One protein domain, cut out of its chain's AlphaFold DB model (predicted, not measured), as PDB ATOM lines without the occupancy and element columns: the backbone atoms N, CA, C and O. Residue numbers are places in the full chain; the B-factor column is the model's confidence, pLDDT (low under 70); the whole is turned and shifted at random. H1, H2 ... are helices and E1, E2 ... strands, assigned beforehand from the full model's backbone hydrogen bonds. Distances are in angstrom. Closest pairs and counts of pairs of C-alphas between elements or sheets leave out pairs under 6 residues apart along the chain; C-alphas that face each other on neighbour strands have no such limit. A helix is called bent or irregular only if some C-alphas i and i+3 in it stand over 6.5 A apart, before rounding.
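Overview. This is residues 8 to 163 of the 241 residues of the protein "DUF4910 domain-containing protein" of Verrucomicrobia bacterium GWF2_62_7 (UniProt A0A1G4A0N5). A small three-stranded sheet, E1, E3 and E2, sits in the middle of a body made mostly of helices, with H3 over one face and the short H4 over the opposite face. The long helix H5 runs past the sheet, packing on H1 and H3, while the kinked helix H2 packs on H4 at the other end of the body. The printed part has 156 residues with five named helices and three named strands, in the order H1 H2 E1 E2 H3 H4 E3 H5; the class is mostly helix. The sheet is mixed, in the order E1 E3 E2. The whole is compact, with a radius of gyration of the C-alphas of 15.2 A and spans of 42 by 30 by 29 A.

Along the chain. In the sheet, E1 is residues 58 to 61, E3 is residues 117 to 121, 13.1 A long, and E2 is residues 71 to 73. C-alpha 117 is at (-31.297, -16.971, 21.627). H3 is residues 81 to 90, 14.1 A long, and H4 is residues 105 to 109. H5, residues 140 to 162, is 32.7 A long and ends with C-alpha 162 at (-41.389, -32.337, 30.403). H1, residues 8 to 21, is 19.9 A long and begins with C-alpha 8 at (-16.024, -14.948, 33.675). H2, residues 39 to 54, is 21.0 A long and irregular: C-alphas 47 and 50 are 9.1 A apart, and it has a kink of 92 degrees near residue 48.

Arrangement. E1 and E3 are parallel, at 24 degrees, with N 120 and O 60 within hydrogen-bond range at 2.8 A. E3 and E2 are antiparallel, at 149 degrees, with N 71 and O 121 within range at 2.8 A. H3 is on the sheet at a height of 9.1 A, over E3 and only just over E2, where 3 of its C-alphas fall; it runs along the strands, at 6 degrees to E3 on the local plane. H4 is on the opposite face, over E3, at a height of 7.9 A. H5 touches H3 with residues 149 to 157 alone, at a steep tilt of 40 degrees, opposite ways; the closest C-alphas are those of Ala 85 and Leu 153, 5.9 A apart. H5 touches H1 with residues 143 to 151 alone, at a steep tilt of 42 degrees, the same way; the closest C-alphas are those of Val 12 and Ile 147, 6.2 A apart. H1 only grazes the sheet with its residues 8 to 13, and H5 only grazes it with its residues 146 to 150. H2 is not on the sheet; it touches H4 with residues 41 to 45 alone, and the closest C-alphas are those of Ala 41 and Phe 107, 6.5 A apart. Every O i to N i+4 pair is within range in H1, H3, H4 and H5, but 7 of 12 are in H2.

Size, cuts and confidence. The C-alphas farthest apart, those of Ser 131 and Thr 163, are 47.5 A apart. The printed part has no cut. The links from H1 to H2, H3 to H4 and E3 to H5 are long, with 17, 14 and 18 residues. The mean pLDDT of the printed part is 93.6, and residues 162 to 163 are under 70.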
ATOM      1  N   ALA A   8     -14.981 -14.794  32.675       97.38
ATOM      2  CA  ALA A   8     -16.024 -14.948  33.675       97.38
ATOM      3  C   ALA A   8     -17.314 -15.571  33.096       97.38
ATOM      4  O   ALA A   8     -17.805 -16.533  33.700       97.38
ATOM      5  N   PRO A   9     -17.838 -15.142  31.927       97.19
ATOM      6  CA  PRO A   9     -18.909 -15.858  31.235       97.19
ATOM      7  C   PRO A   9     -18.601 -17.334  30.954       97.19
ATOM      8  O   PRO A   9     -19.443 -18.192  31.228       97.19
ATOM      9  N   ILE A  10     -17.384 -17.657  30.494       97.69
ATOM     10  CA  ILE A  10     -16.955 -19.046  30.266       97.69
ATOM     11  C   ILE A  10     -16.987 -19.848  31.572       97.69
ATOM     12  O   ILE A  10     -17.537 -20.950  31.604       97.69
ATOM     13  N   ALA A  11     -16.448 -19.302  32.664       97.88
ATOM     14  CA  ALA A  11     -16.450 -19.966  33.966       97.88
ATOM     15  C   ALA A  11     -17.880 -20.234  34.472       97.88
ATOM     16  O   ALA A  11     -18.179 -21.335  34.940       97.88
ATOM     17  N   VAL A  12     -18.789 -19.265  34.316       98.50
ATOM     18  CA  VAL A  12     -20.217 -19.425  34.639       98.50
ATOM     19  C   VAL A  12     -20.856 -20.532  33.797       98.50
ATOM     20  O   VAL A  12     -21.571 -21.376  34.343       98.50
ATOM     21  N   ALA A  13     -20.584 -20.566  32.490       98.19
ATOM     22  CA  ALA A  13     -21.103 -21.595  31.593       98.19
ATOM     23  C   ALA A  13     -20.614 -22.996  31.992       98.19
ATOM     24  O   ALA A  13     -21.403 -23.940  32.068       98.19
ATOM     25  N   VAL A  14     -19.324 -23.133  32.309       98.44
ATOM     26  CA  VAL A  14     -18.729 -24.395  32.768       98.44
ATOM     27  C   VAL A  14     -19.371 -24.861  34.074       98.44
ATOM     28  O   VAL A  14     -19.746 -26.031  34.176       98.44
ATOM     29  N   GLU A  15     -19.565 -23.977  35.053       98.31
ATOM     30  CA  GLU A  15     -20.218 -24.336  36.319       98.31
ATOM     31  C   GLU A  15     -21.685 -24.749  36.131       98.31
ATOM     32  O   GLU A  15     -22.129 -25.742  36.721       98.31
ATOM     33  N   LEU A  16     -22.428 -24.079  35.244       98.25
ATOM     34  CA  LEU A  16     -23.777 -24.511  34.873       98.25
ATOM     35  C   LEU A  16     -23.764 -25.923  34.265       98.25
ATOM     36  O   LEU A  16     -24.572 -26.773  34.646       98.25
ATOM     37  N   PHE A  17     -22.829 -26.210  33.355       98.00
ATOM     38  CA  PHE A  17     -22.708 -27.530  32.730       98.00
ATOM     39  C   PHE A  17     -22.266 -28.617  33.717       98.00
ATOM     40  O   PHE A  17     -22.745 -29.751  33.636       98.00
ATOM     41  N   ARG A  18     -21.427 -28.280  34.703       97.75
ATOM     42  CA  ARG A  18     -21.088 -29.177  35.818       97.75
ATOM     43  C   ARG A  18     -22.328 -29.520  36.637       97.75
ATOM     44  O   ARG A  18     -22.544 -30.698  36.921       97.75
ATOM     45  N   ALA A  19     -23.175 -28.543  36.961       96.25
ATOM     46  CA  ALA A  19     -24.446 -28.801  37.638       96.25
ATOM     47  C   ALA A  19     -25.379 -29.681  36.783       96.25
ATOM     48  O   ALA A  19     -25.888 -30.692  37.267       96.25
ATOM     49  N   LEU A  20     -25.523 -29.371  35.490       95.94
ATOM     50  CA  LEU A  20     -26.343 -30.144  34.551       95.94
ATOM     51  C   LEU A  20     -25.874 -31.590  34.377       95.94
ATOM     52  O   LEU A  20     -26.702 -32.484  34.217       95.94
ATOM     53  N   SER A  21     -24.564 -31.841  34.433       95.81
ATOM     54  CA  SER A  21     -24.002 -33.195  34.323       95.81
ATOM     55  C   SER A  21     -24.450 -34.130  35.452       95.81
ATOM     56  O   SER A  21     -24.474 -35.346  35.276       95.81
ATOM     57  N   ARG A  22     -24.851 -33.568  36.601       95.25
ATOM     58  CA  ARG A  22     -25.330 -34.318  37.772       95.25
ATOM     59  C   ARG A  22     -26.824 -34.643  37.697       95.25
ATOM     60  O   ARG A  22     -27.317 -35.435  38.499       95.25
ATOM     61  N   VAL A  23     -27.555 -34.061  36.744       93.44
ATOM     62  CA  VAL A  23     -28.988 -34.309  36.559       93.44
ATOM     63  C   VAL A  23     -29.185 -35.585  35.743       93.44
ATOM     64  O   VAL A  23     -28.907 -35.629  34.545       93.44
ATOM     65  N   ARG A  24     -29.694 -36.640  36.394       86.75
ATOM     66  CA  ARG A  24     -29.873 -37.963  35.769       86.75
ATOM     67  C   ARG A  24     -30.937 -38.009  34.675       86.75
ATOM     68  O   ARG A  24     -30.784 -38.770  33.728       86.75
ATOM     69  N   ARG A  25     -32.020 -37.245  34.818       86.56
ATOM     70  CA  ARG A  25     -33.126 -37.198  33.853       86.56
ATOM     71  C   ARG A  25     -33.339 -35.761  33.422       86.56
ATOM     72  O   ARG A  25     -33.612 -34.918  34.269       86.56
ATOM     73  N   ARG A  26     -33.170 -35.518  32.128       88.25
ATOM     74  CA  ARG A  26     -33.369 -34.222  31.483       88.25
ATOM     75  C   ARG A  26     -34.250 -34.421  30.263       88.25
ATOM     76  O   ARG A  26     -34.097 -35.429  29.572       88.25
ATOM     77  N   PHE A  27     -35.148 -33.482  30.037       87.00
ATOM     78  CA  PHE A  27     -35.998 -33.419  28.865       87.00
ATOM     79  C   PHE A  27     -35.215 -32.896  27.657       87.00
ATOM     80  O   PHE A  27     -35.295 -33.468  26.571       87.00
ATOM     81  N   PHE A  28     -34.393 -31.858  27.844       91.81
ATOM     82  CA  PHE A  28     -33.565 -31.306  26.780       91.81
ATOM     83  C   PHE A  28     -32.142 -31.866  26.788       91.81
ATOM     84  O   PHE A  28     -31.564 -32.255  27.807       91.81
ATOM     85  N   THR A  29     -31.529 -31.847  25.604       93.12
ATOM     86  CA  THR A  29     -30.086 -32.035  25.451       93.12
ATOM     87  C   THR A  29     -29.384 -30.686  25.455       93.12
ATOM     88  O   THR A  29     -29.774 -29.783  24.717       93.12
ATOM     89  N   TYR A  30     -28.302 -30.579  26.220       96.06
ATOM     90  CA  TYR A  30     -27.527 -29.349  26.363       96.06
ATOM     91  C   TYR A  30     -26.202 -29.448  25.620       96.06
ATOM     92  O   TYR A  30     -25.542 -30.489  25.646       96.06
ATOM     93  N   ARG A  31     -25.783 -28.342  25.004       96.19
ATOM     94  CA  ARG A  31     -24.468 -28.207  24.379       96.19
ATOM     95  C   ARG A  31     -23.837 -26.883  24.773       96.19
ATOM     96  O   ARG A  31     -24.486 -25.849  24.683       96.19
ATOM     97  N   LEU A  32     -22.580 -26.951  25.196       97.38
ATOM     98  CA  LEU A  32     -21.747 -25.791  25.473       97.38
ATOM     99  C   LEU A  32     -20.891 -25.522  24.237       97.38
ATOM    100  O   LEU A  32     -20.207 -26.430  23.761       97.38
ATOM    101  N   VAL A  33     -20.957 -24.302  23.714       96.81
ATOM    102  CA  VAL A  33     -20.100 -23.826  22.626       96.81
ATOM    103  C   VAL A  33     -19.220 -22.730  23.212       96.81
ATOM    104  O   VAL A  33     -19.737 -21.764  23.760       96.81
ATOM    105  N   ILE A  34     -17.904 -22.919  23.146       96.56
ATOM    106  CA  ILE A  34     -16.901 -21.938  23.571       96.56
ATOM    107  C   ILE A  34     -15.936 -21.773  22.406       96.56
ATOM    108  O   ILE A  34     -15.456 -22.764  21.851       96.56
ATOM    109  N   GLY A  35     -15.643 -20.534  22.048       95.44
ATOM    110  CA  GLY A  35     -14.648 -20.227  21.041       95.44
ATOM    111  C   GLY A  35     -14.545 -18.728  20.802       95.44
ATOM    112  O   GLY A  35     -15.134 -17.954  21.554       95.44
ATOM    113  N   PRO A  36     -13.780 -18.325  19.778       95.12
ATOM    114  CA  PRO A  36     -13.611 -16.924  19.436       95.12
ATOM    115  C   PRO A  36     -14.934 -16.297  19.008       95.12
ATOM    116  O   PRO A  36     -15.700 -16.917  18.264       95.12
ATOM    117  N   GLU A  37     -15.132 -15.063  19.455       94.50
ATOM    118  CA  GLU A  37     -16.258 -14.198  19.118       94.50
ATOM    119  C   GLU A  37     -16.566 -14.229  17.610       94.50
ATOM    120  O   GLU A  37     -15.648 -14.188  16.786       94.50
ATOM    121  N   TYR A  38     -17.844 -14.343  17.243       93.56
ATOM    122  CA  TYR A  38     -18.409 -14.506  15.892       93.56
ATOM    123  C   TYR A  38     -18.052 -15.833  15.208       93.56
ATOM    124  O   TYR A  38     -18.909 -16.500  14.616       93.56
ATOM    125  N   TYR A  39     -16.789 -16.252  15.268       95.69
ATOM    126  CA  TYR A  39     -16.304 -17.437  14.566       95.69
ATOM    127  C   TYR A  39     -16.872 -18.727  15.156       95.69
ATOM    128  O   TYR A  39     -17.219 -19.641  14.405       95.69
ATOM    129  N   ALA A  40     -16.984 -18.819  16.484       94.19
ATOM    130  CA  ALA A  40     -17.506 -20.004  17.151       94.19
ATOM    131  C   ALA A  40     -18.950 -20.288  16.727       94.19
ATOM    132  O   ALA A  40     -19.251 -21.405  16.296       94.19
ATOM    133  N   ALA A  41     -19.820 -19.274  16.779       94.88
ATOM    134  CA  ALA A  41     -21.207 -19.385  16.347       94.88
ATOM    135  C   ALA A  41     -21.319 -19.710  14.852       94.88
ATOM    136  O   ALA A  41     -21.982 -20.686  14.487       94.88
ATOM    137  N   ALA A  42     -20.621 -18.957  13.992       94.88
ATOM    138  CA  ALA A  42     -20.663 -19.151  12.545       94.88
ATOM    139  C   ALA A  42     -20.234 -20.570  12.137       94.88
ATOM    140  O   ALA A  42     -20.948 -21.270  11.414       94.88
ATOM    141  N   VAL A  43     -19.089 -21.033  12.646       95.94
ATOM    142  CA  VAL A  43     -18.547 -22.359  12.329       95.94
ATOM    143  C   VAL A  43     -19.418 -23.467  12.915       95.94
ATOM    144  O   VAL A  43     -19.659 -24.477  12.246       95.94
ATOM    145  N   TYR A  44     -19.900 -23.303  14.149       96.06
ATOM    146  CA  TYR A  44     -20.774 -24.285  14.784       96.06
ATOM    147  C   TYR A  44     -22.070 -24.478  13.991       96.06
ATOM    148  O   TYR A  44     -22.443 -25.615  13.690       96.06
ATOM    149  N   LEU A  45     -22.737 -23.387  13.614       94.94
ATOM    150  CA  LEU A  45     -23.990 -23.436  12.869       94.94
ATOM    151  C   LEU A  45     -23.794 -24.006  11.457       94.94
ATOM    152  O   LEU A  45     -24.523 -24.928  11.075       94.94
ATOM    153  N   ALA A  46     -22.747 -23.575  10.746       94.00
ATOM    154  CA  ALA A  46     -22.403 -24.105   9.427       94.00
ATOM    155  C   ALA A  46     -22.149 -25.623   9.455       94.00
ATOM    156  O   ALA A  46     -22.649 -26.360   8.605       94.00
ATOM    157  N   ARG A  47     -21.425 -26.123  10.468       94.44
ATOM    158  CA  ARG A  47     -21.151 -27.563  10.632       94.44
ATOM    159  C   ARG A  47     -22.346 -28.361  11.136       94.44
ATOM    160  O   ARG A  47     -22.431 -29.563  10.892       94.44
ATOM    161  N   THR A  48     -23.258 -27.721  11.859       91.69
ATOM    162  CA  THR A  48     -24.463 -28.381  12.365       91.69
ATOM    163  C   THR A  48     -25.443 -28.677  11.222       91.69
ATOM    164  O   THR A  48     -26.137 -29.702  11.261       91.69
ATOM    165  N   GLY A  49     -25.468 -27.836  10.181       88.25
ATOM    166  CA  GLY A  49     -26.303 -28.025   8.993       88.25
ATOM    167  C   GLY A  49     -27.770 -28.238   9.368       88.25
ATOM    168  O   GLY A  49     -28.280 -27.608  10.288       88.25
ATOM    169  N   ASN A  50     -28.443 -29.205   8.738       86.56
ATOM    170  CA  ASN A  50     -29.862 -29.502   8.996       86.56
ATOM    171  C   ASN A  50     -30.199 -29.871  10.453       86.56
ATOM    172  O   ASN A  50     -31.366 -29.802  10.840       86.56
ATOM    173  N   LYS A  51     -29.213 -30.257  11.279       88.00
ATOM    174  CA  LYS A  51     -29.449 -30.529  12.706       88.00
ATOM    175  C   LYS A  51     -29.753 -29.249  13.495       88.00
ATOM    176  O   LYS A  51     -30.275 -29.360  14.601       88.00
ATOM    177  N   SER A  52     -29.485 -28.062  12.939       88.81
ATOM    178  CA  SER A  52     -29.779 -26.771  13.574       88.81
ATOM    179  C   SER A  52     -31.278 -26.597  13.816       88.81
ATOM    180  O   SER A  52     -31.664 -26.049  14.839       88.81
ATOM    181  N   LYS A  53     -32.124 -27.206  12.971       85.81
ATOM    182  CA  LYS A  53     -33.588 -27.257  13.125       85.81
ATOM    183  C   LYS A  53     -34.065 -27.952  14.407       85.81
ATOM    184  O   LYS A  53     -35.232 -27.850  14.756       85.81
ATOM    185  N   ARG A  54     -33.191 -28.707  15.087       88.56
ATOM    186  CA  ARG A  54     -33.486 -29.331  16.389       88.56
ATOM    187  C   ARG A  54     -33.079 -28.454  17.573       88.56
ATOM    188  O   ARG A  54     -33.365 -28.816  18.711       88.56
ATOM    189  N   ILE A  55     -32.381 -27.347  17.327       93.19
ATOM    190  CA  ILE A  55     -32.018 -26.387  18.364       93.19
ATOM    191  C   ILE A  55     -33.246 -25.517  18.606       93.19
ATOM    192  O   ILE A  55     -33.593 -24.669  17.794       93.19
ATOM    193  N   ILE A  56     -33.913 -25.754  19.729       90.62
ATOM    194  CA  ILE A  56     -35.135 -25.032  20.109       90.62
ATOM    195  C   ILE A  56     -34.859 -23.620  20.644       90.62
ATOM    196  O   ILE A  56     -35.782 -22.830  20.820       90.62
ATOM    197  N   GLY A  57     -33.593 -23.327  20.943       94.88
ATOM    198  CA  GLY A  57     -33.123 -22.033  21.402       94.88
ATOM    199  C   GLY A  57     -31.787 -22.122  22.134       94.88
ATOM    200  O   GLY A  57     -31.176 -23.193  22.209       94.88
ATOM    201  N   GLY A  58     -31.336 -21.003  22.694       97.00
ATOM    202  CA  GLY A  58     -30.148 -20.982  23.540       97.00
ATOM    203  C   GLY A  58     -29.975 -19.715  24.368       97.00
ATOM    204  O   GLY A  58     -30.828 -18.828  24.391       97.00
ATOM    205  N   ILE A  59     -28.852 -19.668  25.076       98.25
ATOM    206  CA  ILE A  59     -28.474 -18.578  25.970       98.25
ATOM    207  C   ILE A  59     -27.051 -18.178  25.604       98.25
ATOM    208  O   ILE A  59     -26.149 -19.011  25.683       98.25
ATOM    209  N   PHE A  60     -26.866 -16.922  25.225       98.12
ATOM    210  CA  PHE A  60     -25.553 -16.308  25.101       98.12
ATOM    211  C   PHE A  60     -25.200 -15.598  26.413       98.12
ATOM    212  O   PHE A  60     -26.067 -14.976  27.031       98.12
ATOM    213  N   LEU A  61     -23.959 -15.749  26.876       98.19
ATOM    214  CA  LEU A  61     -23.480 -15.194  28.142       98.19
ATOM    215  C   LEU A  61     -22.359 -14.209  27.867       98.19
ATOM    216  O   LEU A  61     -21.371 -14.596  27.250       98.19
ATOM    217  N   ASP A  62     -22.490 -12.993  28.385       96.69
ATOM    218  CA  ASP A  62     -21.478 -11.960  28.186       96.69
ATOM    219  C   ASP A  62     -21.491 -10.908  29.300       96.69
ATOM    220  O   ASP A  62     -22.478 -10.779  30.028       96.69
ATOM    221  N   LEU A  63     -20.398 -10.158  29.454       96.31
ATOM    222  CA  LEU A  63     -20.251  -9.057  30.410       96.31
ATOM    223  C   LEU A  63     -20.680  -9.457  31.833       96.31
ATOM    224  O   LEU A  63     -21.526  -8.807  32.459       96.31
ATOM    225  N   LEU A  64     -20.133 -10.558  32.348       97.31
ATOM    226  CA  LEU A  64     -20.483 -11.115  33.657       97.31
ATOM    227  C   LEU A  64     -19.380 -10.884  34.683       97.31
ATOM    228  O   LEU A  64     -18.197 -11.020  34.404       97.31
ATOM    229  N   GLY A  65     -19.784 -10.609  35.924       95.12
ATOM    230  CA  GLY A  65     -18.856 -10.492  37.048       95.12
ATOM    231  C   GLY A  65     -18.399  -9.073  37.363       95.12
ATOM    232  O   GLY A  65     -17.631  -8.906  38.301       95.12
ATOM    233  N   SER A  66     -18.906  -8.052  36.671       95.44
ATOM    234  CA  SER A  66     -18.769  -6.666  37.124       95.44
ATOM    235  C   SER A  66     -19.631  -6.400  38.373       95.44
ATOM    236  O   SER A  66     -20.396  -7.255  38.827       95.44
ATOM    237  N   ALA A  67     -19.546  -5.196  38.949       93.75
ATOM    238  CA  ALA A  67     -20.437  -4.785  40.040       93.75
ATOM    239  C   ALA A  67     -21.893  -4.549  39.578       93.75
ATOM    240  O   ALA A  67     -22.813  -4.553  40.411       93.75
ATOM    241  N   ASN A  68     -22.105  -4.372  38.269       94.38
ATOM    242  CA  ASN A  68     -23.418  -4.108  37.695       94.38
ATOM    243  C   ASN A  68     -24.369  -5.296  37.934       94.38
ATOM    244  O   ASN A  68     -23.940  -6.454  37.948       94.38
ATOM    245  N   PRO A  69     -25.675  -5.046  38.133       93.25
ATOM    246  CA  PRO A  69     -26.658  -6.117  38.224       93.25
ATOM    247  C   PRO A  69     -26.703  -6.952  36.940       93.25
ATOM    248  O   PRO A  69     -26.661  -6.408  35.835       93.25
ATOM    249  N   VAL A  70     -26.845  -8.270  37.097       95.50
ATOM    250  CA  VAL A  70     -27.116  -9.166  35.969       95.50
ATOM    251  C   VAL A  70     -28.568  -9.008  35.516       95.50
ATOM    252  O   VAL A  70     -29.497  -9.021  36.328       95.50
ATOM    253  N   THR A  71     -28.754  -8.883  34.211       96.06
ATOM    254  CA  THR A  71     -30.040  -8.809  33.523       96.06
ATOM    255  C   THR A  71     -29.981  -9.638  32.235       96.06
ATOM    256  O   THR A  71     -29.053 -10.427  32.033       96.06
ATOM    257  N   TYR A  72     -30.991  -9.518  31.383       97.62
ATOM    258  CA  TYR A  72     -31.078 -10.232  30.117       97.62
ATOM    259  C   TYR A  72     -31.544  -9.309  28.991       97.62
ATOM    260  O   TYR A  72     -32.153  -8.265  29.237       97.62
ATOM    261  N   GLN A  73     -31.264  -9.719  27.758       97.81
ATOM    262  CA  GLN A  73     -31.909  -9.209  26.560       97.81
ATOM    263  C   GLN A  73     -32.743 -10.306  25.903       97.81
ATOM    264  O   GLN A  73     -32.367 -11.484  25.912       97.81
ATOM    265  N   HIS A  74     -33.866  -9.900  25.328       97.38
ATOM    266  CA  HIS A  74     -34.754 -10.780  24.587       97.38
ATOM    267  C   HIS A  74     -34.073 -11.393  23.357       97.38
ATOM    268  O   HIS A  74     -33.149 -10.816  22.778       97.38
ATOM    269  N   SER A  75     -34.567 -12.557  22.939       97.19
ATOM    270  CA  SER A  75     -34.318 -13.080  21.596       97.19
ATOM    271  C   SER A  75     -34.965 -12.165  20.552       97.19
ATOM    272  O   SER A  75     -35.836 -11.357  20.883       97.19
ATOM    273  N   LEU A  76     -34.612 -12.316  19.272       95.88
ATOM    274  CA  LEU A  76     -35.223 -11.520  18.198       95.88
ATOM    275  C   LEU A  76     -36.751 -11.688  18.145       95.88
ATOM    276  O   LEU A  76     -37.462 -10.747  17.810       95.88
ATOM    277  N   THR A  77     -37.262 -12.870  18.502       90.06
ATOM    278  CA  THR A  77     -38.711 -13.132  18.524       90.06
ATOM    279  C   THR A  77     -39.424 -12.496  19.715       90.06
ATOM    280  O   THR A  77     -40.638 -12.323  19.672       90.06
ATOM    281  N   GLY A  78     -38.704 -12.188  20.799       90.69
ATOM    282  CA  GLY A  78     -39.230 -11.533  22.002       90.69
ATOM    283  C   GLY A  78     -40.225 -12.340  22.843       90.69
ATOM    284  O   GLY A  78     -40.536 -11.944  23.962       90.69
ATOM    285  N   ASN A  79     -40.718 -13.477  22.349       87.50
ATOM    286  CA  ASN A  79     -41.722 -14.300  23.026       87.50
ATOM    287  C   ASN A  79     -41.470 -15.805  22.828       87.50
ATOM    288  O   ASN A  79     -42.396 -16.612  22.732       87.50
ATOM    289  N   SER A  80     -40.208 -16.221  22.749       88.31
ATOM    290  CA  SER A  80     -39.875 -17.645  22.816       88.31
ATOM    291  C   SER A  80     -40.094 -18.202  24.232       88.31
ATOM    292  O   SER A  80     -40.291 -17.463  25.201       88.31
ATOM    293  N   ALA A  81     -40.023 -19.527  24.387       87.50
ATOM    294  CA  ALA A  81     -40.041 -20.144  25.717       87.50
ATOM    295  C   ALA A  81     -38.894 -19.630  26.611       87.50
ATOM    296  O   ALA A  81     -39.084 -19.447  27.811       87.50
ATOM    297  N   LEU A  82     -37.728 -19.343  26.018       93.25
ATOM    298  CA  LEU A  82     -36.590 -18.744  26.714       93.25
ATOM    299  C   LEU A  82     -36.885 -17.314  27.167       93.25
ATOM    300  O   LEU A  82     -36.562 -16.980  28.302       93.25
ATOM    301  N   ASP A  83     -37.534 -16.501  26.331       94.06
ATOM    302  CA  ASP A  83     -37.912 -15.126  26.684       94.06
ATOM    303  C   ASP A  83     -38.866 -15.099  27.880       94.06
ATOM    304  O   ASP A  83     -38.628 -14.386  28.855       94.06
ATOM    305  N   ARG A  84     -39.915 -15.930  27.846       91.25
ATOM    306  CA  ARG A  84     -40.883 -16.024  28.948       91.25
ATOM    307  C   ARG A  84     -40.241 -16.542  30.234       91.25
ATOM    308  O   ARG A  84     -40.496 -16.002  31.312       91.25
ATOM    309  N   ALA A  85     -39.382 -17.558  30.132       92.75
ATOM    310  CA  ALA A  85     -38.649 -18.077  31.281       92.75
ATOM    311  C   ALA A  85     -37.693 -17.020  31.861       92.75
ATOM    312  O   ALA A  85     -37.652 -16.836  33.076       92.75
ATOM    313  N   ALA A  86     -36.971 -16.283  31.015       95.75
ATOM    314  CA  ALA A  86     -36.088 -15.206  31.449       95.75
ATOM    315  C   ALA A  86     -36.868 -14.082  32.142       95.75
ATOM    316  O   ALA A  86     -36.500 -13.699  33.251       95.75
ATOM    317  N   ALA A  87     -37.996 -13.642  31.578       93.75
ATOM    318  CA  ALA A  87     -38.857 -12.632  32.192       93.75
ATOM    319  C   ALA A  87     -39.356 -13.043  33.585       93.75
ATOM    320  O   ALA A  87     -39.402 -12.227  34.504       93.75
ATOM    321  N   LYS A  88     -39.664 -14.330  33.784       92.75
ATOM    322  CA  LYS A  88     -40.068 -14.863  35.091       92.75
ATOM    323  C   LYS A  88     -38.938 -14.850  36.126       92.75
ATOM    324  O   LYS A  88     -39.206 -14.656  37.308       92.75
ATOM    325  N   ILE A  89     -37.696 -15.091  35.706       95.44
ATOM    326  CA  ILE A  89     -36.544 -15.234  36.614       95.44
ATOM    327  C   ILE A  89     -35.836 -13.904  36.886       95.44
ATOM    328  O   ILE A  89     -35.403 -13.647  38.010       95.44
ATOM    329  N   PHE A  90     -35.698 -13.062  35.867       93.50
ATOM    330  CA  PHE A  90     -34.977 -11.792  35.939       93.50
ATOM    331  C   PHE A  90     -35.912 -10.589  36.121       93.50
ATOM    332  O   PHE A  90     -35.439  -9.511  36.474       93.50
ATOM    333  N   GLY A  91     -37.223 -10.775  35.937       87.88
ATOM    334  CA  GLY A  91     -38.233  -9.719  35.963       87.88
ATOM    335  C   GLY A  91     -38.622  -9.236  34.561       87.88
ATOM    336  O   GLY A  91     -37.956  -9.521  33.566       87.88
ATOM    337  N   MET A  92     -39.720  -8.479  34.477       71.00
ATOM    338  CA  MET A  92     -40.289  -8.022  33.198       71.00
ATOM    339  C   MET A  92     -39.452  -6.942  32.489       71.00
ATOM    340  O   MET A  92     -39.650  -6.705  31.305       71.00
ATOM    341  N   ALA A  93     -38.499  -6.308  33.178       77.38
ATOM    342  CA  ALA A  93     -37.639  -5.256  32.630       77.38
ATOM    343  C   ALA A  93     -36.394  -5.820  31.911       77.38
ATOM    344  O   ALA A  93     -35.262  -5.438  32.217       77.38
ATOM    345  N   GLY A  94     -36.600  -6.763  30.989       88.81
ATOM    346  CA  GLY A  94     -35.556  -7.210  30.064       88.81
ATOM    347  C   GLY A  94     -35.192  -6.117  29.060       88.81
ATOM    348  O   GLY A  94     -35.992  -5.225  28.776       88.81
ATOM    349  N   MET A  95     -33.982  -6.176  28.509       96.25
ATOM    350  CA  MET A  95     -33.611  -5.321  27.383       96.25
ATOM    351  C   MET A  95     -34.187  -5.881  26.074       96.25
ATOM    352  O   MET A  95     -34.289  -7.102  25.926       96.25
ATOM    353  N   PRO A  96     -34.529  -5.031  25.091       96.19
ATOM    354  CA  PRO A  96     -34.869  -5.514  23.754       96.19
ATOM    355  C   PRO A  96     -33.684  -6.273  23.140       96.19
ATOM    356  O   PRO A  96     -32.547  -6.143  23.600       96.19
ATOM    357  N   PHE A  97     -33.937  -7.057  22.090       96.75
ATOM    358  CA  PHE A  97     -32.875  -7.731  21.340       96.75
ATOM    359  C   PHE A  97     -31.775  -6.731  20.947       96.75
ATOM    360  O   PHE A  97     -32.064  -5.668  20.396       96.75
ATOM    361  N   ARG A  98     -30.522  -7.078  21.261       95.69
ATOM    362  CA  ARG A  98     -29.326  -6.229  21.131       95.69
ATOM    363  C   ARG A  98     -29.270  -4.978  22.016       95.69
ATOM    364  O   ARG A  98     -28.507  -4.057  21.737       95.69
ATOM    365  N   GLY A  99     -30.060  -4.931  23.086       95.88
ATOM    366  CA  GLY A  99     -30.059  -3.822  24.040       95.88
ATOM    367  C   GLY A  99     -28.945  -3.876  25.094       95.88
ATOM    368  O   GLY A  99     -28.684  -2.860  25.733       95.88
ATOM    369  N   LEU A 100     -28.292  -5.028  25.291       94.56
ATOM    370  CA  LEU A 100     -27.085  -5.149  26.125       94.56
ATOM    371  C   LEU A 100     -25.818  -5.235  25.273       94.56
ATOM    372  O   LEU A 100     -24.846  -4.539  25.551       94.56
ATOM    373  N   PHE A 101     -25.843  -6.091  24.257       94.25
ATOM    374  CA  PHE A 101     -24.721  -6.387  23.366       94.25
ATOM    375  C   PHE A 101     -25.247  -7.000  22.066       94.25
ATOM    376  O   PHE A 101     -26.403  -7.409  21.983       94.25
ATOM    377  N   GLY A 102     -24.401  -7.040  21.039       94.62
ATOM    378  CA  GLY A 102     -24.723  -7.644  19.752       94.62
ATOM    379  C   GLY A 102     -23.595  -8.547  19.284       94.62
ATOM    380  O   GLY A 102     -22.691  -8.065  18.600       94.62
ATOM    381  N   ASN A 103     -23.665  -9.824  19.643       95.19
ATOM    382  CA  ASN A 103     -22.559 -10.759  19.491       95.19
ATOM    383  C   ASN A 103     -22.992 -12.076  18.807       95.19
ATOM    384  O   ASN A 103     -23.818 -12.062  17.889       95.19
ATOM    385  N   ASP A 104     -22.437 -13.216  19.226       95.88
ATOM    386  CA  ASP A 104     -22.713 -14.552  18.698       95.88
ATOM    387  C   ASP A 104     -24.210 -14.873  18.621       95.88
ATOM    388  O   ASP A 104     -24.644 -15.572  17.700       95.88
ATOM    389  N   GLU A 105     -25.032 -14.346  19.536       96.06
ATOM    390  CA  GLU A 105     -26.480 -14.552  19.530       96.06
ATOM    391  C   GLU A 105     -27.155 -14.033  18.254       96.06
ATOM    392  O   GLU A 105     -28.231 -14.521  17.894       96.06
ATOM    393  N   ILE A 106     -26.534 -13.088  17.540       96.94
ATOM    394  CA  ILE A 106     -27.040 -12.568  16.266       96.94
ATOM    395  C   ILE A 106     -27.050 -13.665  15.199       96.94
ATOM    396  O   ILE A 106     -27.989 -13.714  14.409       96.94
ATOM    397  N   PHE A 107     -26.074 -14.578  15.179       96.56
ATOM    398  CA  PHE A 107     -26.049 -15.663  14.192       96.56
ATOM    399  C   PHE A 107     -27.197 -16.650  14.398       96.56
ATOM    400  O   PHE A 107     -27.777 -17.134  13.428       96.56
ATOM    401  N   TYR A 108     -27.543 -16.937  15.654       97.00
ATOM    402  CA  TYR A 108     -28.633 -17.853  15.988       97.00
ATOM    403  C   TYR A 108     -29.996 -17.220  15.711       97.00
ATOM    404  O   TYR A 108     -30.819 -17.823  15.023       97.00
ATOM    405  N   ASN A 109     -30.213 -15.995  16.197       96.62
ATOM    406  CA  ASN A 109     -31.463 -15.264  15.984       96.62
ATOM    407  C   ASN A 109     -31.655 -14.822  14.527       96.62
ATOM    408  O   ASN A 109     -32.784 -14.623  14.085       96.62
ATOM    409  N   GLY A 110     -30.554 -14.611  13.810       90.81
ATOM    410  CA  GLY A 110     -30.513 -13.987  12.500       90.81
ATOM    411  C   GLY A 110     -31.131 -14.813  11.368       90.81
ATOM    412  O   GLY A 110     -31.564 -15.961  11.549       90.81
ATOM    413  N   PRO A 111     -31.174 -14.218  10.164       84.38
ATOM    414  CA  PRO A 111     -31.785 -14.836   8.997       84.38
ATOM    415  C   PRO A 111     -31.119 -16.174   8.655       84.38
ATOM    416  O   PRO A 111     -29.906 -16.339   8.760       84.38
ATOM    417  N   GLY A 112     -31.936 -17.138   8.232       86.31
ATOM    418  CA  GLY A 112     -31.494 -18.486   7.863       86.31
ATOM    419  C   GLY A 112     -31.503 -19.503   9.009       86.31
ATOM    420  O   GLY A 112     -31.674 -20.690   8.735       86.31
ATOM    421  N   TYR A 113     -31.406 -19.061  10.270       92.75
ATOM    422  CA  TYR A 113     -31.501 -19.948  11.436       92.75
ATOM    423  C   TYR A 113     -32.770 -19.714  12.252       92.75
ATOM    424  O   TYR A 113     -33.478 -20.681  12.525       92.75
ATOM    425  N   GLY A 114     -33.069 -18.463  12.626       91.31
ATOM    426  CA  GLY A 114     -34.262 -18.135  13.416       91.31
ATOM    427  C   GLY A 114     -34.353 -18.898  14.744       91.31
ATOM    428  O   GLY A 114     -35.449 -19.180  15.221       91.31
ATOM    429  N   ILE A 115     -33.209 -19.278  15.318       95.94
ATOM    430  CA  ILE A 115     -33.110 -19.990  16.591       95.94
ATOM    431  C   ILE A 115     -33.206 -18.941  17.706       95.94
ATOM    432  O   ILE A 115     -32.291 -18.121  17.827       95.94
ATOM    433  N   PRO A 116     -34.253 -18.958  18.552       96.06
ATOM    434  CA  PRO A 116     -34.388 -17.967  19.611       96.06
ATOM    435  C   PRO A 116     -33.225 -18.066  20.597       96.06
ATOM    436  O   PRO A 116     -33.059 -19.080  21.280       96.06
ATOM    437  N   MET A 117     -32.411 -17.017  20.687       97.81
ATOM    438  CA  MET A 117     -31.297 -16.971  21.627       97.81
ATOM    439  C   MET A 117     -31.356 -15.694  22.452       97.81
ATOM    440  O   MET A 117     -31.218 -14.596  21.919       97.81
ATOM    441  N   ILE A 118     -31.588 -15.851  23.753       98.25
ATOM    442  CA  ILE A 118     -31.548 -14.739  24.705       98.25
ATOM    443  C   ILE A 118     -30.095 -14.439  25.080       98.25
ATOM    444  O   ILE A 118     -29.252 -15.338  25.066       98.25
ATOM    445  N   GLY A 119     -29.812 -13.197  25.457       97.94
ATOM    446  CA  GLY A 119     -28.525 -12.820  26.044       97.94
ATOM    447  C   GLY A 119     -28.667 -12.606  27.545       97.94
ATOM    448  O   GLY A 119     -29.628 -11.979  27.975       97.94
ATOM    449  N   ILE A 120     -27.732 -13.104  28.349       98.12
ATOM    450  CA  ILE A 120     -27.678 -12.859  29.795       98.12
ATOM    451  C   ILE A 120     -26.330 -12.235  30.127       98.12
ATOM    452  O   ILE A 120     -25.281 -12.794  29.815       98.12
ATOM    453  N   GLY A 121     -26.374 -11.083  30.787       96.81
ATOM    454  CA  GLY A 121     -25.183 -10.298  31.067       96.81
ATOM    455  C   GLY A 121     -25.460  -9.083  31.927       96.81
ATOM    456  O   GLY A 121     -26.525  -8.954  32.529       96.81
ATOM    457  N   SER A 122     -24.499  -8.173  31.997       95.06
ATOM    458  CA  SER A 122     -24.673  -6.876  32.653       95.06
ATOM    459  C   SER A 122     -24.396  -5.732  31.681       95.06
ATOM    460  O   SER A 122     -23.953  -5.947  30.556       95.06
ATOM    461  N   ARG A 123     -24.692  -4.495  32.094       94.56
ATOM    462  CA  ARG A 123     -24.245  -3.317  31.337       94.56
ATOM    463  C   ARG A 123     -22.717  -3.272  31.319       94.56
ATOM    464  O   ARG A 123     -22.088  -3.629  32.317       94.56
ATOM    465  N   GLN A 124     -22.152  -2.760  30.226       94.50
ATOM    466  CA  GLN A 124     -20.717  -2.501  30.114       94.50
ATOM    467  C   GLN A 124     -20.228  -1.682  31.315       94.50
ATOM    468  O   GLN A 124     -20.823  -0.666  31.687       94.50
ATOM    469  N   ALA A 125     -19.173  -2.168  31.961       93.50
ATOM    470  CA  ALA A 125     -18.510  -1.443  33.032       93.50
ATOM    471  C   ALA A 125     -17.579  -0.365  32.442       93.50
ATOM    472  O   ALA A 125     -17.141  -0.506  31.303       93.50
ATOM    473  N   PRO A 126     -17.207   0.682  33.202       94.88
ATOM    474  CA  PRO A 126     -16.298   1.726  32.709       94.88
ATOM    475  C   PRO A 126     -14.919   1.224  32.247       94.88
ATOM    476  O   PRO A 126     -14.251   1.904  31.479       94.88
ATOM    477  N   TYR A 127     -14.494   0.049  32.721       93.56
ATOM    478  CA  TYR A 127     -13.227  -0.607  32.373       93.56
ATOM    479  C   TYR A 127     -13.361  -1.645  31.244       93.56
ATOM    480  O   TYR A 127     -12.454  -2.438  31.011       93.56
ATOM    481  N   TYR A 128     -14.501  -1.678  30.553       94.12
ATOM    482  CA  TYR A 128     -14.700  -2.540  29.393       94.12
ATOM    483  C   TYR A 128     -13.639  -2.268  28.314       94.12
ATOM    484  O   TYR A 128     -13.345  -1.111  28.016       94.12
ATOM    485  N   HIS A 129     -13.063  -3.331  27.742       94.50
ATOM    486  CA  HIS A 129     -11.973  -3.264  26.757       94.50
ATOM    487  C   HIS A 129     -10.702  -2.529  27.222       94.50
ATOM    488  O   HIS A 129      -9.908  -2.071  26.398       94.50
ATOM    489  N   THR A 130     -10.461  -2.436  28.531       94.75
ATOM    490  CA  THR A 130      -9.203  -1.895  29.062       94.75
ATOM    491  C   THR A 130      -8.431  -2.952  29.846       94.75
ATOM    492  O   THR A 130      -8.932  -4.034  30.157       94.75
ATOM    493  N   SER A 131      -7.175  -2.649  30.184       94.94
ATOM    494  CA  SER A 131      -6.368  -3.485  31.079       94.94
ATOM    495  C   SER A 131      -6.943  -3.598  32.493       94.94
ATOM    496  O   SER A 131      -6.540  -4.505  33.217       94.94
ATOM    497  N   ASP A 132      -7.861  -2.702  32.865       95.19
ATOM    498  CA  ASP A 132      -8.479  -2.659  34.189       95.19
ATOM    499  C   ASP A 132      -9.625  -3.671  34.337       95.19
ATOM    500  O   ASP A 132     -10.110  -3.861  35.452       95.19
ATOM    501  N   ASP A 133     -10.060  -4.335  33.256       95.75
ATOM    502  CA  ASP A 133     -10.914  -5.526  33.345       95.75
ATOM    503  C   ASP A 133     -10.088  -6.734  33.809       95.75
ATOM    504  O   ASP A 133      -9.723  -7.602  33.018       95.75
ATOM    505  N   ASP A 134      -9.750  -6.760  35.095       95.12
ATOM    506  CA  ASP A 134      -8.924  -7.786  35.720       95.12
ATOM    507  C   ASP A 134      -9.657  -8.533  36.856       95.12
ATOM    508  O   ASP A 134     -10.816  -8.275  37.197       95.12
ATOM    509  N   PHE A 135      -8.964  -9.485  37.487       95.31
ATOM    510  CA  PHE A 135      -9.526 -10.263  38.595       95.31
ATOM    511  C   PHE A 135      -9.842  -9.421  39.842       95.31
ATOM    512  O   PHE A 135     -10.678  -9.839  40.644       95.31
ATOM    513  N   ASN A 136      -9.234  -8.241  40.012       94.69
ATOM    514  CA  ASN A 136      -9.514  -7.357  41.145       94.69
ATOM    515  C   ASN A 136     -10.883  -6.678  41.007       94.69
ATOM    516  O   ASN A 136     -11.482  -6.278  42.007       94.69
ATOM    517  N   ARG A 137     -11.406  -6.560  39.779       91.75
ATOM    518  CA  ARG A 137     -12.759  -6.049  39.507       91.75
ATOM    519  C   ARG A 137     -13.850  -7.115  39.592       91.75
ATOM    520  O   ARG A 137     -15.034  -6.769  39.521       91.75
ATOM    521  N   LEU A 138     -13.479  -8.382  39.775       94.88
ATOM    522  CA  LEU A 138     -14.416  -9.495  39.753       94.88
ATOM    523  C   LEU A 138     -15.304  -9.530  41.003       94.88
ATOM    524  O   LEU A 138     -14.853  -9.704  42.135       94.88
ATOM    525  N   ASN A 139     -16.611  -9.466  40.792       96.31
ATOM    526  CA  ASN A 139     -17.613  -9.612  41.829       96.31
ATOM    527  C   ASN A 139     -18.144 -11.053  41.885       96.31
ATOM    528  O   ASN A 139     -19.073 -11.450  41.175       96.31
ATOM    529  N   MET A 140     -17.591 -11.837  42.811       95.75
ATOM    530  CA  MET A 140     -17.986 -13.235  43.019       95.75
ATOM    531  C   MET A 140     -19.451 -13.415  43.439       95.75
ATOM    532  O   MET A 140     -20.043 -14.460  43.159       95.75
ATOM    533  N   LEU A 141     -20.063 -12.427  44.101       96.50
ATOM    534  CA  LEU A 141     -21.481 -12.498  44.461       96.50
ATOM    535  C   LEU A 141     -22.365 -12.418  43.212       96.50
ATOM    536  O   LEU A 141     -23.301 -13.208  43.090       96.50
ATOM    537  N   ARG A 142     -22.022 -11.550  42.251       95.56
ATOM    538  CA  ARG A 142     -22.734 -11.428  40.967       95.56
ATOM    539  C   ARG A 142     -22.607 -12.678  40.104       95.56
ATOM    540  O   ARG A 142     -23.597 -13.109  39.512       95.56
ATOM    541  N   LEU A 143     -21.441 -13.324  40.088       96.69
ATOM    542  CA  LEU A 143     -21.281 -14.603  39.384       96.69
ATOM    543  C   LEU A 143     -22.147 -15.710  39.995       96.69
ATOM    544  O   LEU A 143     -22.853 -16.413  39.274       96.69
ATOM    545  N   ARG A 144     -22.164 -15.835  41.328       96.75
ATOM    546  CA  ARG A 144     -23.022 -16.815  42.022       96.75
ATOM    547  C   ARG A 144     -24.507 -16.535  41.810       96.75
ATOM    548  O   ARG A 144     -25.287 -17.470  41.637       96.75
ATOM    549  N   GLU A 145     -24.904 -15.264  41.831       96.00
ATOM    550  CA  GLU A 145     -26.264 -14.839  41.495       96.00
ATOM    551  C   GLU A 145     -26.635 -15.274  40.072       96.00
ATOM    552  O   GLU A 145     -27.687 -15.881  39.872       96.00
ATOM    553  N   THR A 146     -25.739 -15.042  39.112       97.31
ATOM    554  CA  THR A 146     -25.929 -15.420  37.708       97.31
ATOM    555  C   THR A 146     -26.103 -16.929  37.555       97.31
ATOM    556  O   THR A 146     -27.085 -17.367  36.961       97.31
ATOM    557  N   ILE A 147     -25.223 -17.740  38.154       98.06
ATOM    558  CA  ILE A 147     -25.329 -19.210  38.117       98.06
ATOM    559  C   ILE A 147     -26.667 -19.675  38.707       98.06
ATOM    560  O   ILE A 147     -27.334 -20.529  38.122       98.06
ATOM    561  N   ARG A 148     -27.099 -19.095  39.837       97.69
ATOM    562  CA  ARG A 148     -28.395 -19.425  40.452       97.69
ATOM    563  C   ARG A 148     -29.559 -19.111  39.510       97.69
ATOM    564  O   ARG A 148     -30.437 -19.955  39.348       97.69
ATOM    565  N   LYS A 149     -29.570 -17.929  38.891       97.50
ATOM    566  CA  LYS A 149     -30.628 -17.519  37.954       97.50
ATOM    567  C   LYS A 149     -30.639 -18.387  36.695       97.50
ATOM    568  O   LYS A 149     -31.701 -18.840  36.282       97.50
ATOM    569  N   LEU A 150     -29.471 -18.708  36.136       98.12
ATOM    570  CA  LEU A 150     -29.350 -19.646  35.014       98.12
ATOM    571  C   LEU A 150     -29.897 -21.030  35.372       98.12
ATOM    572  O   LEU A 150     -30.650 -21.615  34.596       98.12
ATOM    573  N   TRP A 151     -29.577 -21.535  36.564       97.88
ATOM    574  CA  TRP A 151     -30.110 -22.804  37.046       97.88
ATOM    575  C   TRP A 151     -31.634 -22.784  37.190       97.88
ATOM    576  O   TRP A 151     -32.305 -23.732  36.782       97.88
ATOM    577  N   GLN A 152     -32.196 -21.702  37.738       97.44
ATOM    578  CA  GLN A 152     -33.646 -21.526  37.840       97.44
ATOM    579  C   GLN A 152     -34.301 -21.494  36.459       97.44
ATOM    580  O   GLN A 152     -35.283 -22.198  36.246       97.44
ATOM    581  N   LEU A 153     -33.736 -20.737  35.518       96.38
ATOM    582  CA  LEU A 153     -34.227 -20.641  34.146       96.38
ATOM    583  C   LEU A 153     -34.227 -22.013  33.464       96.38
ATOM    584  O   LEU A 153     -35.257 -22.439  32.945       96.38
ATOM    585  N   VAL A 154     -33.111 -22.744  33.527       95.25
ATOM    586  CA  VAL A 154     -33.014 -24.106  32.984       95.25
ATOM    587  C   VAL A 154     -34.027 -25.038  33.652       95.25
ATOM    588  O   VAL A 154     -34.704 -25.791  32.960       95.25
ATOM    589  N   SER A 155     -34.192 -24.954  34.972       93.75
ATOM    590  CA  SER A 155     -35.164 -25.773  35.709       93.75
ATOM    591  C   SER A 155     -36.609 -25.485  35.293       93.75
ATOM    592  O   SER A 155     -37.414 -26.411  35.199       93.75
ATOM    593  N   VAL A 156     -36.945 -24.215  35.032       91.50
ATOM    594  CA  VAL A 156     -38.255 -23.827  34.492       91.50
ATOM    595  C   VAL A 156     -38.458 -24.458  33.126       91.50
ATOM    596  O   VAL A 156     -39.470 -25.125  32.940       91.50
ATOM    597  N   LEU A 157     -37.491 -24.319  32.215       90.50
ATOM    598  CA  LEU A 157     -37.577 -24.902  30.876       90.50
ATOM    599  C   LEU A 157     -37.731 -26.422  30.924       90.50
ATOM    600  O   LEU A 157     -38.624 -26.956  30.284       90.50
ATOM    601  N   GLU A 158     -36.896 -27.118  31.694       89.94
ATOM    602  CA  GLU A 158     -36.943 -28.577  31.847       89.94
ATOM    603  C   GLU A 158     -38.302 -29.060  32.350       89.94
ATOM    604  O   GLU A 158     -38.882 -29.987  31.784       89.94
ATOM    605  N   LYS A 159     -38.836 -28.397  33.383       85.00
ATOM    606  CA  LYS A 159     -40.172 -28.690  33.902       85.00
ATOM    607  C   LYS A 159     -41.221 -28.466  32.821       85.00
ATOM    608  O   LYS A 159     -42.036 -29.339  32.567       85.00
ATOM    609  N   GLU A 160     -41.181 -27.303  32.190       80.94
ATOM    610  CA  GLU A 160     -42.132 -26.893  31.169       80.94
ATOM    611  C   GLU A 160     -42.146 -27.815  29.947       80.94
ATOM    612  O   GLU A 160     -43.224 -28.215  29.508       80.94
ATOM    613  N   GLY A 161     -40.971 -28.185  29.437       75.50
ATOM    614  CA  GLY A 161     -40.810 -29.142  28.346       75.50
ATOM    615  C   GLY A 161     -41.324 -30.526  28.728       75.50
ATOM    616  O   GLY A 161     -42.148 -31.082  28.010       75.50
ATOM    617  N   GLY A 162     -40.935 -31.034  29.904       66.69
ATOM    618  CA  GLY A 162     -41.389 -32.337  30.403       66.69
ATOM    619  C   GLY A 162     -42.874 -32.403  30.780       66.69
ATOM    620  O   GLY A 162     -43.420 -33.492  30.930       66.69
ATOM    621  N   THR A 163     -43.540 -31.257  30.944       69.56
ATOM    622  CA  THR A 163     -44.996 -31.184  31.153       69.56
ATOM    623  C   THR A 163     -45.793 -30.956  29.872       69.56
ATOM    624  O   THR A 163     -47.024 -30.998  29.914       69.56
TER     625      THR A 163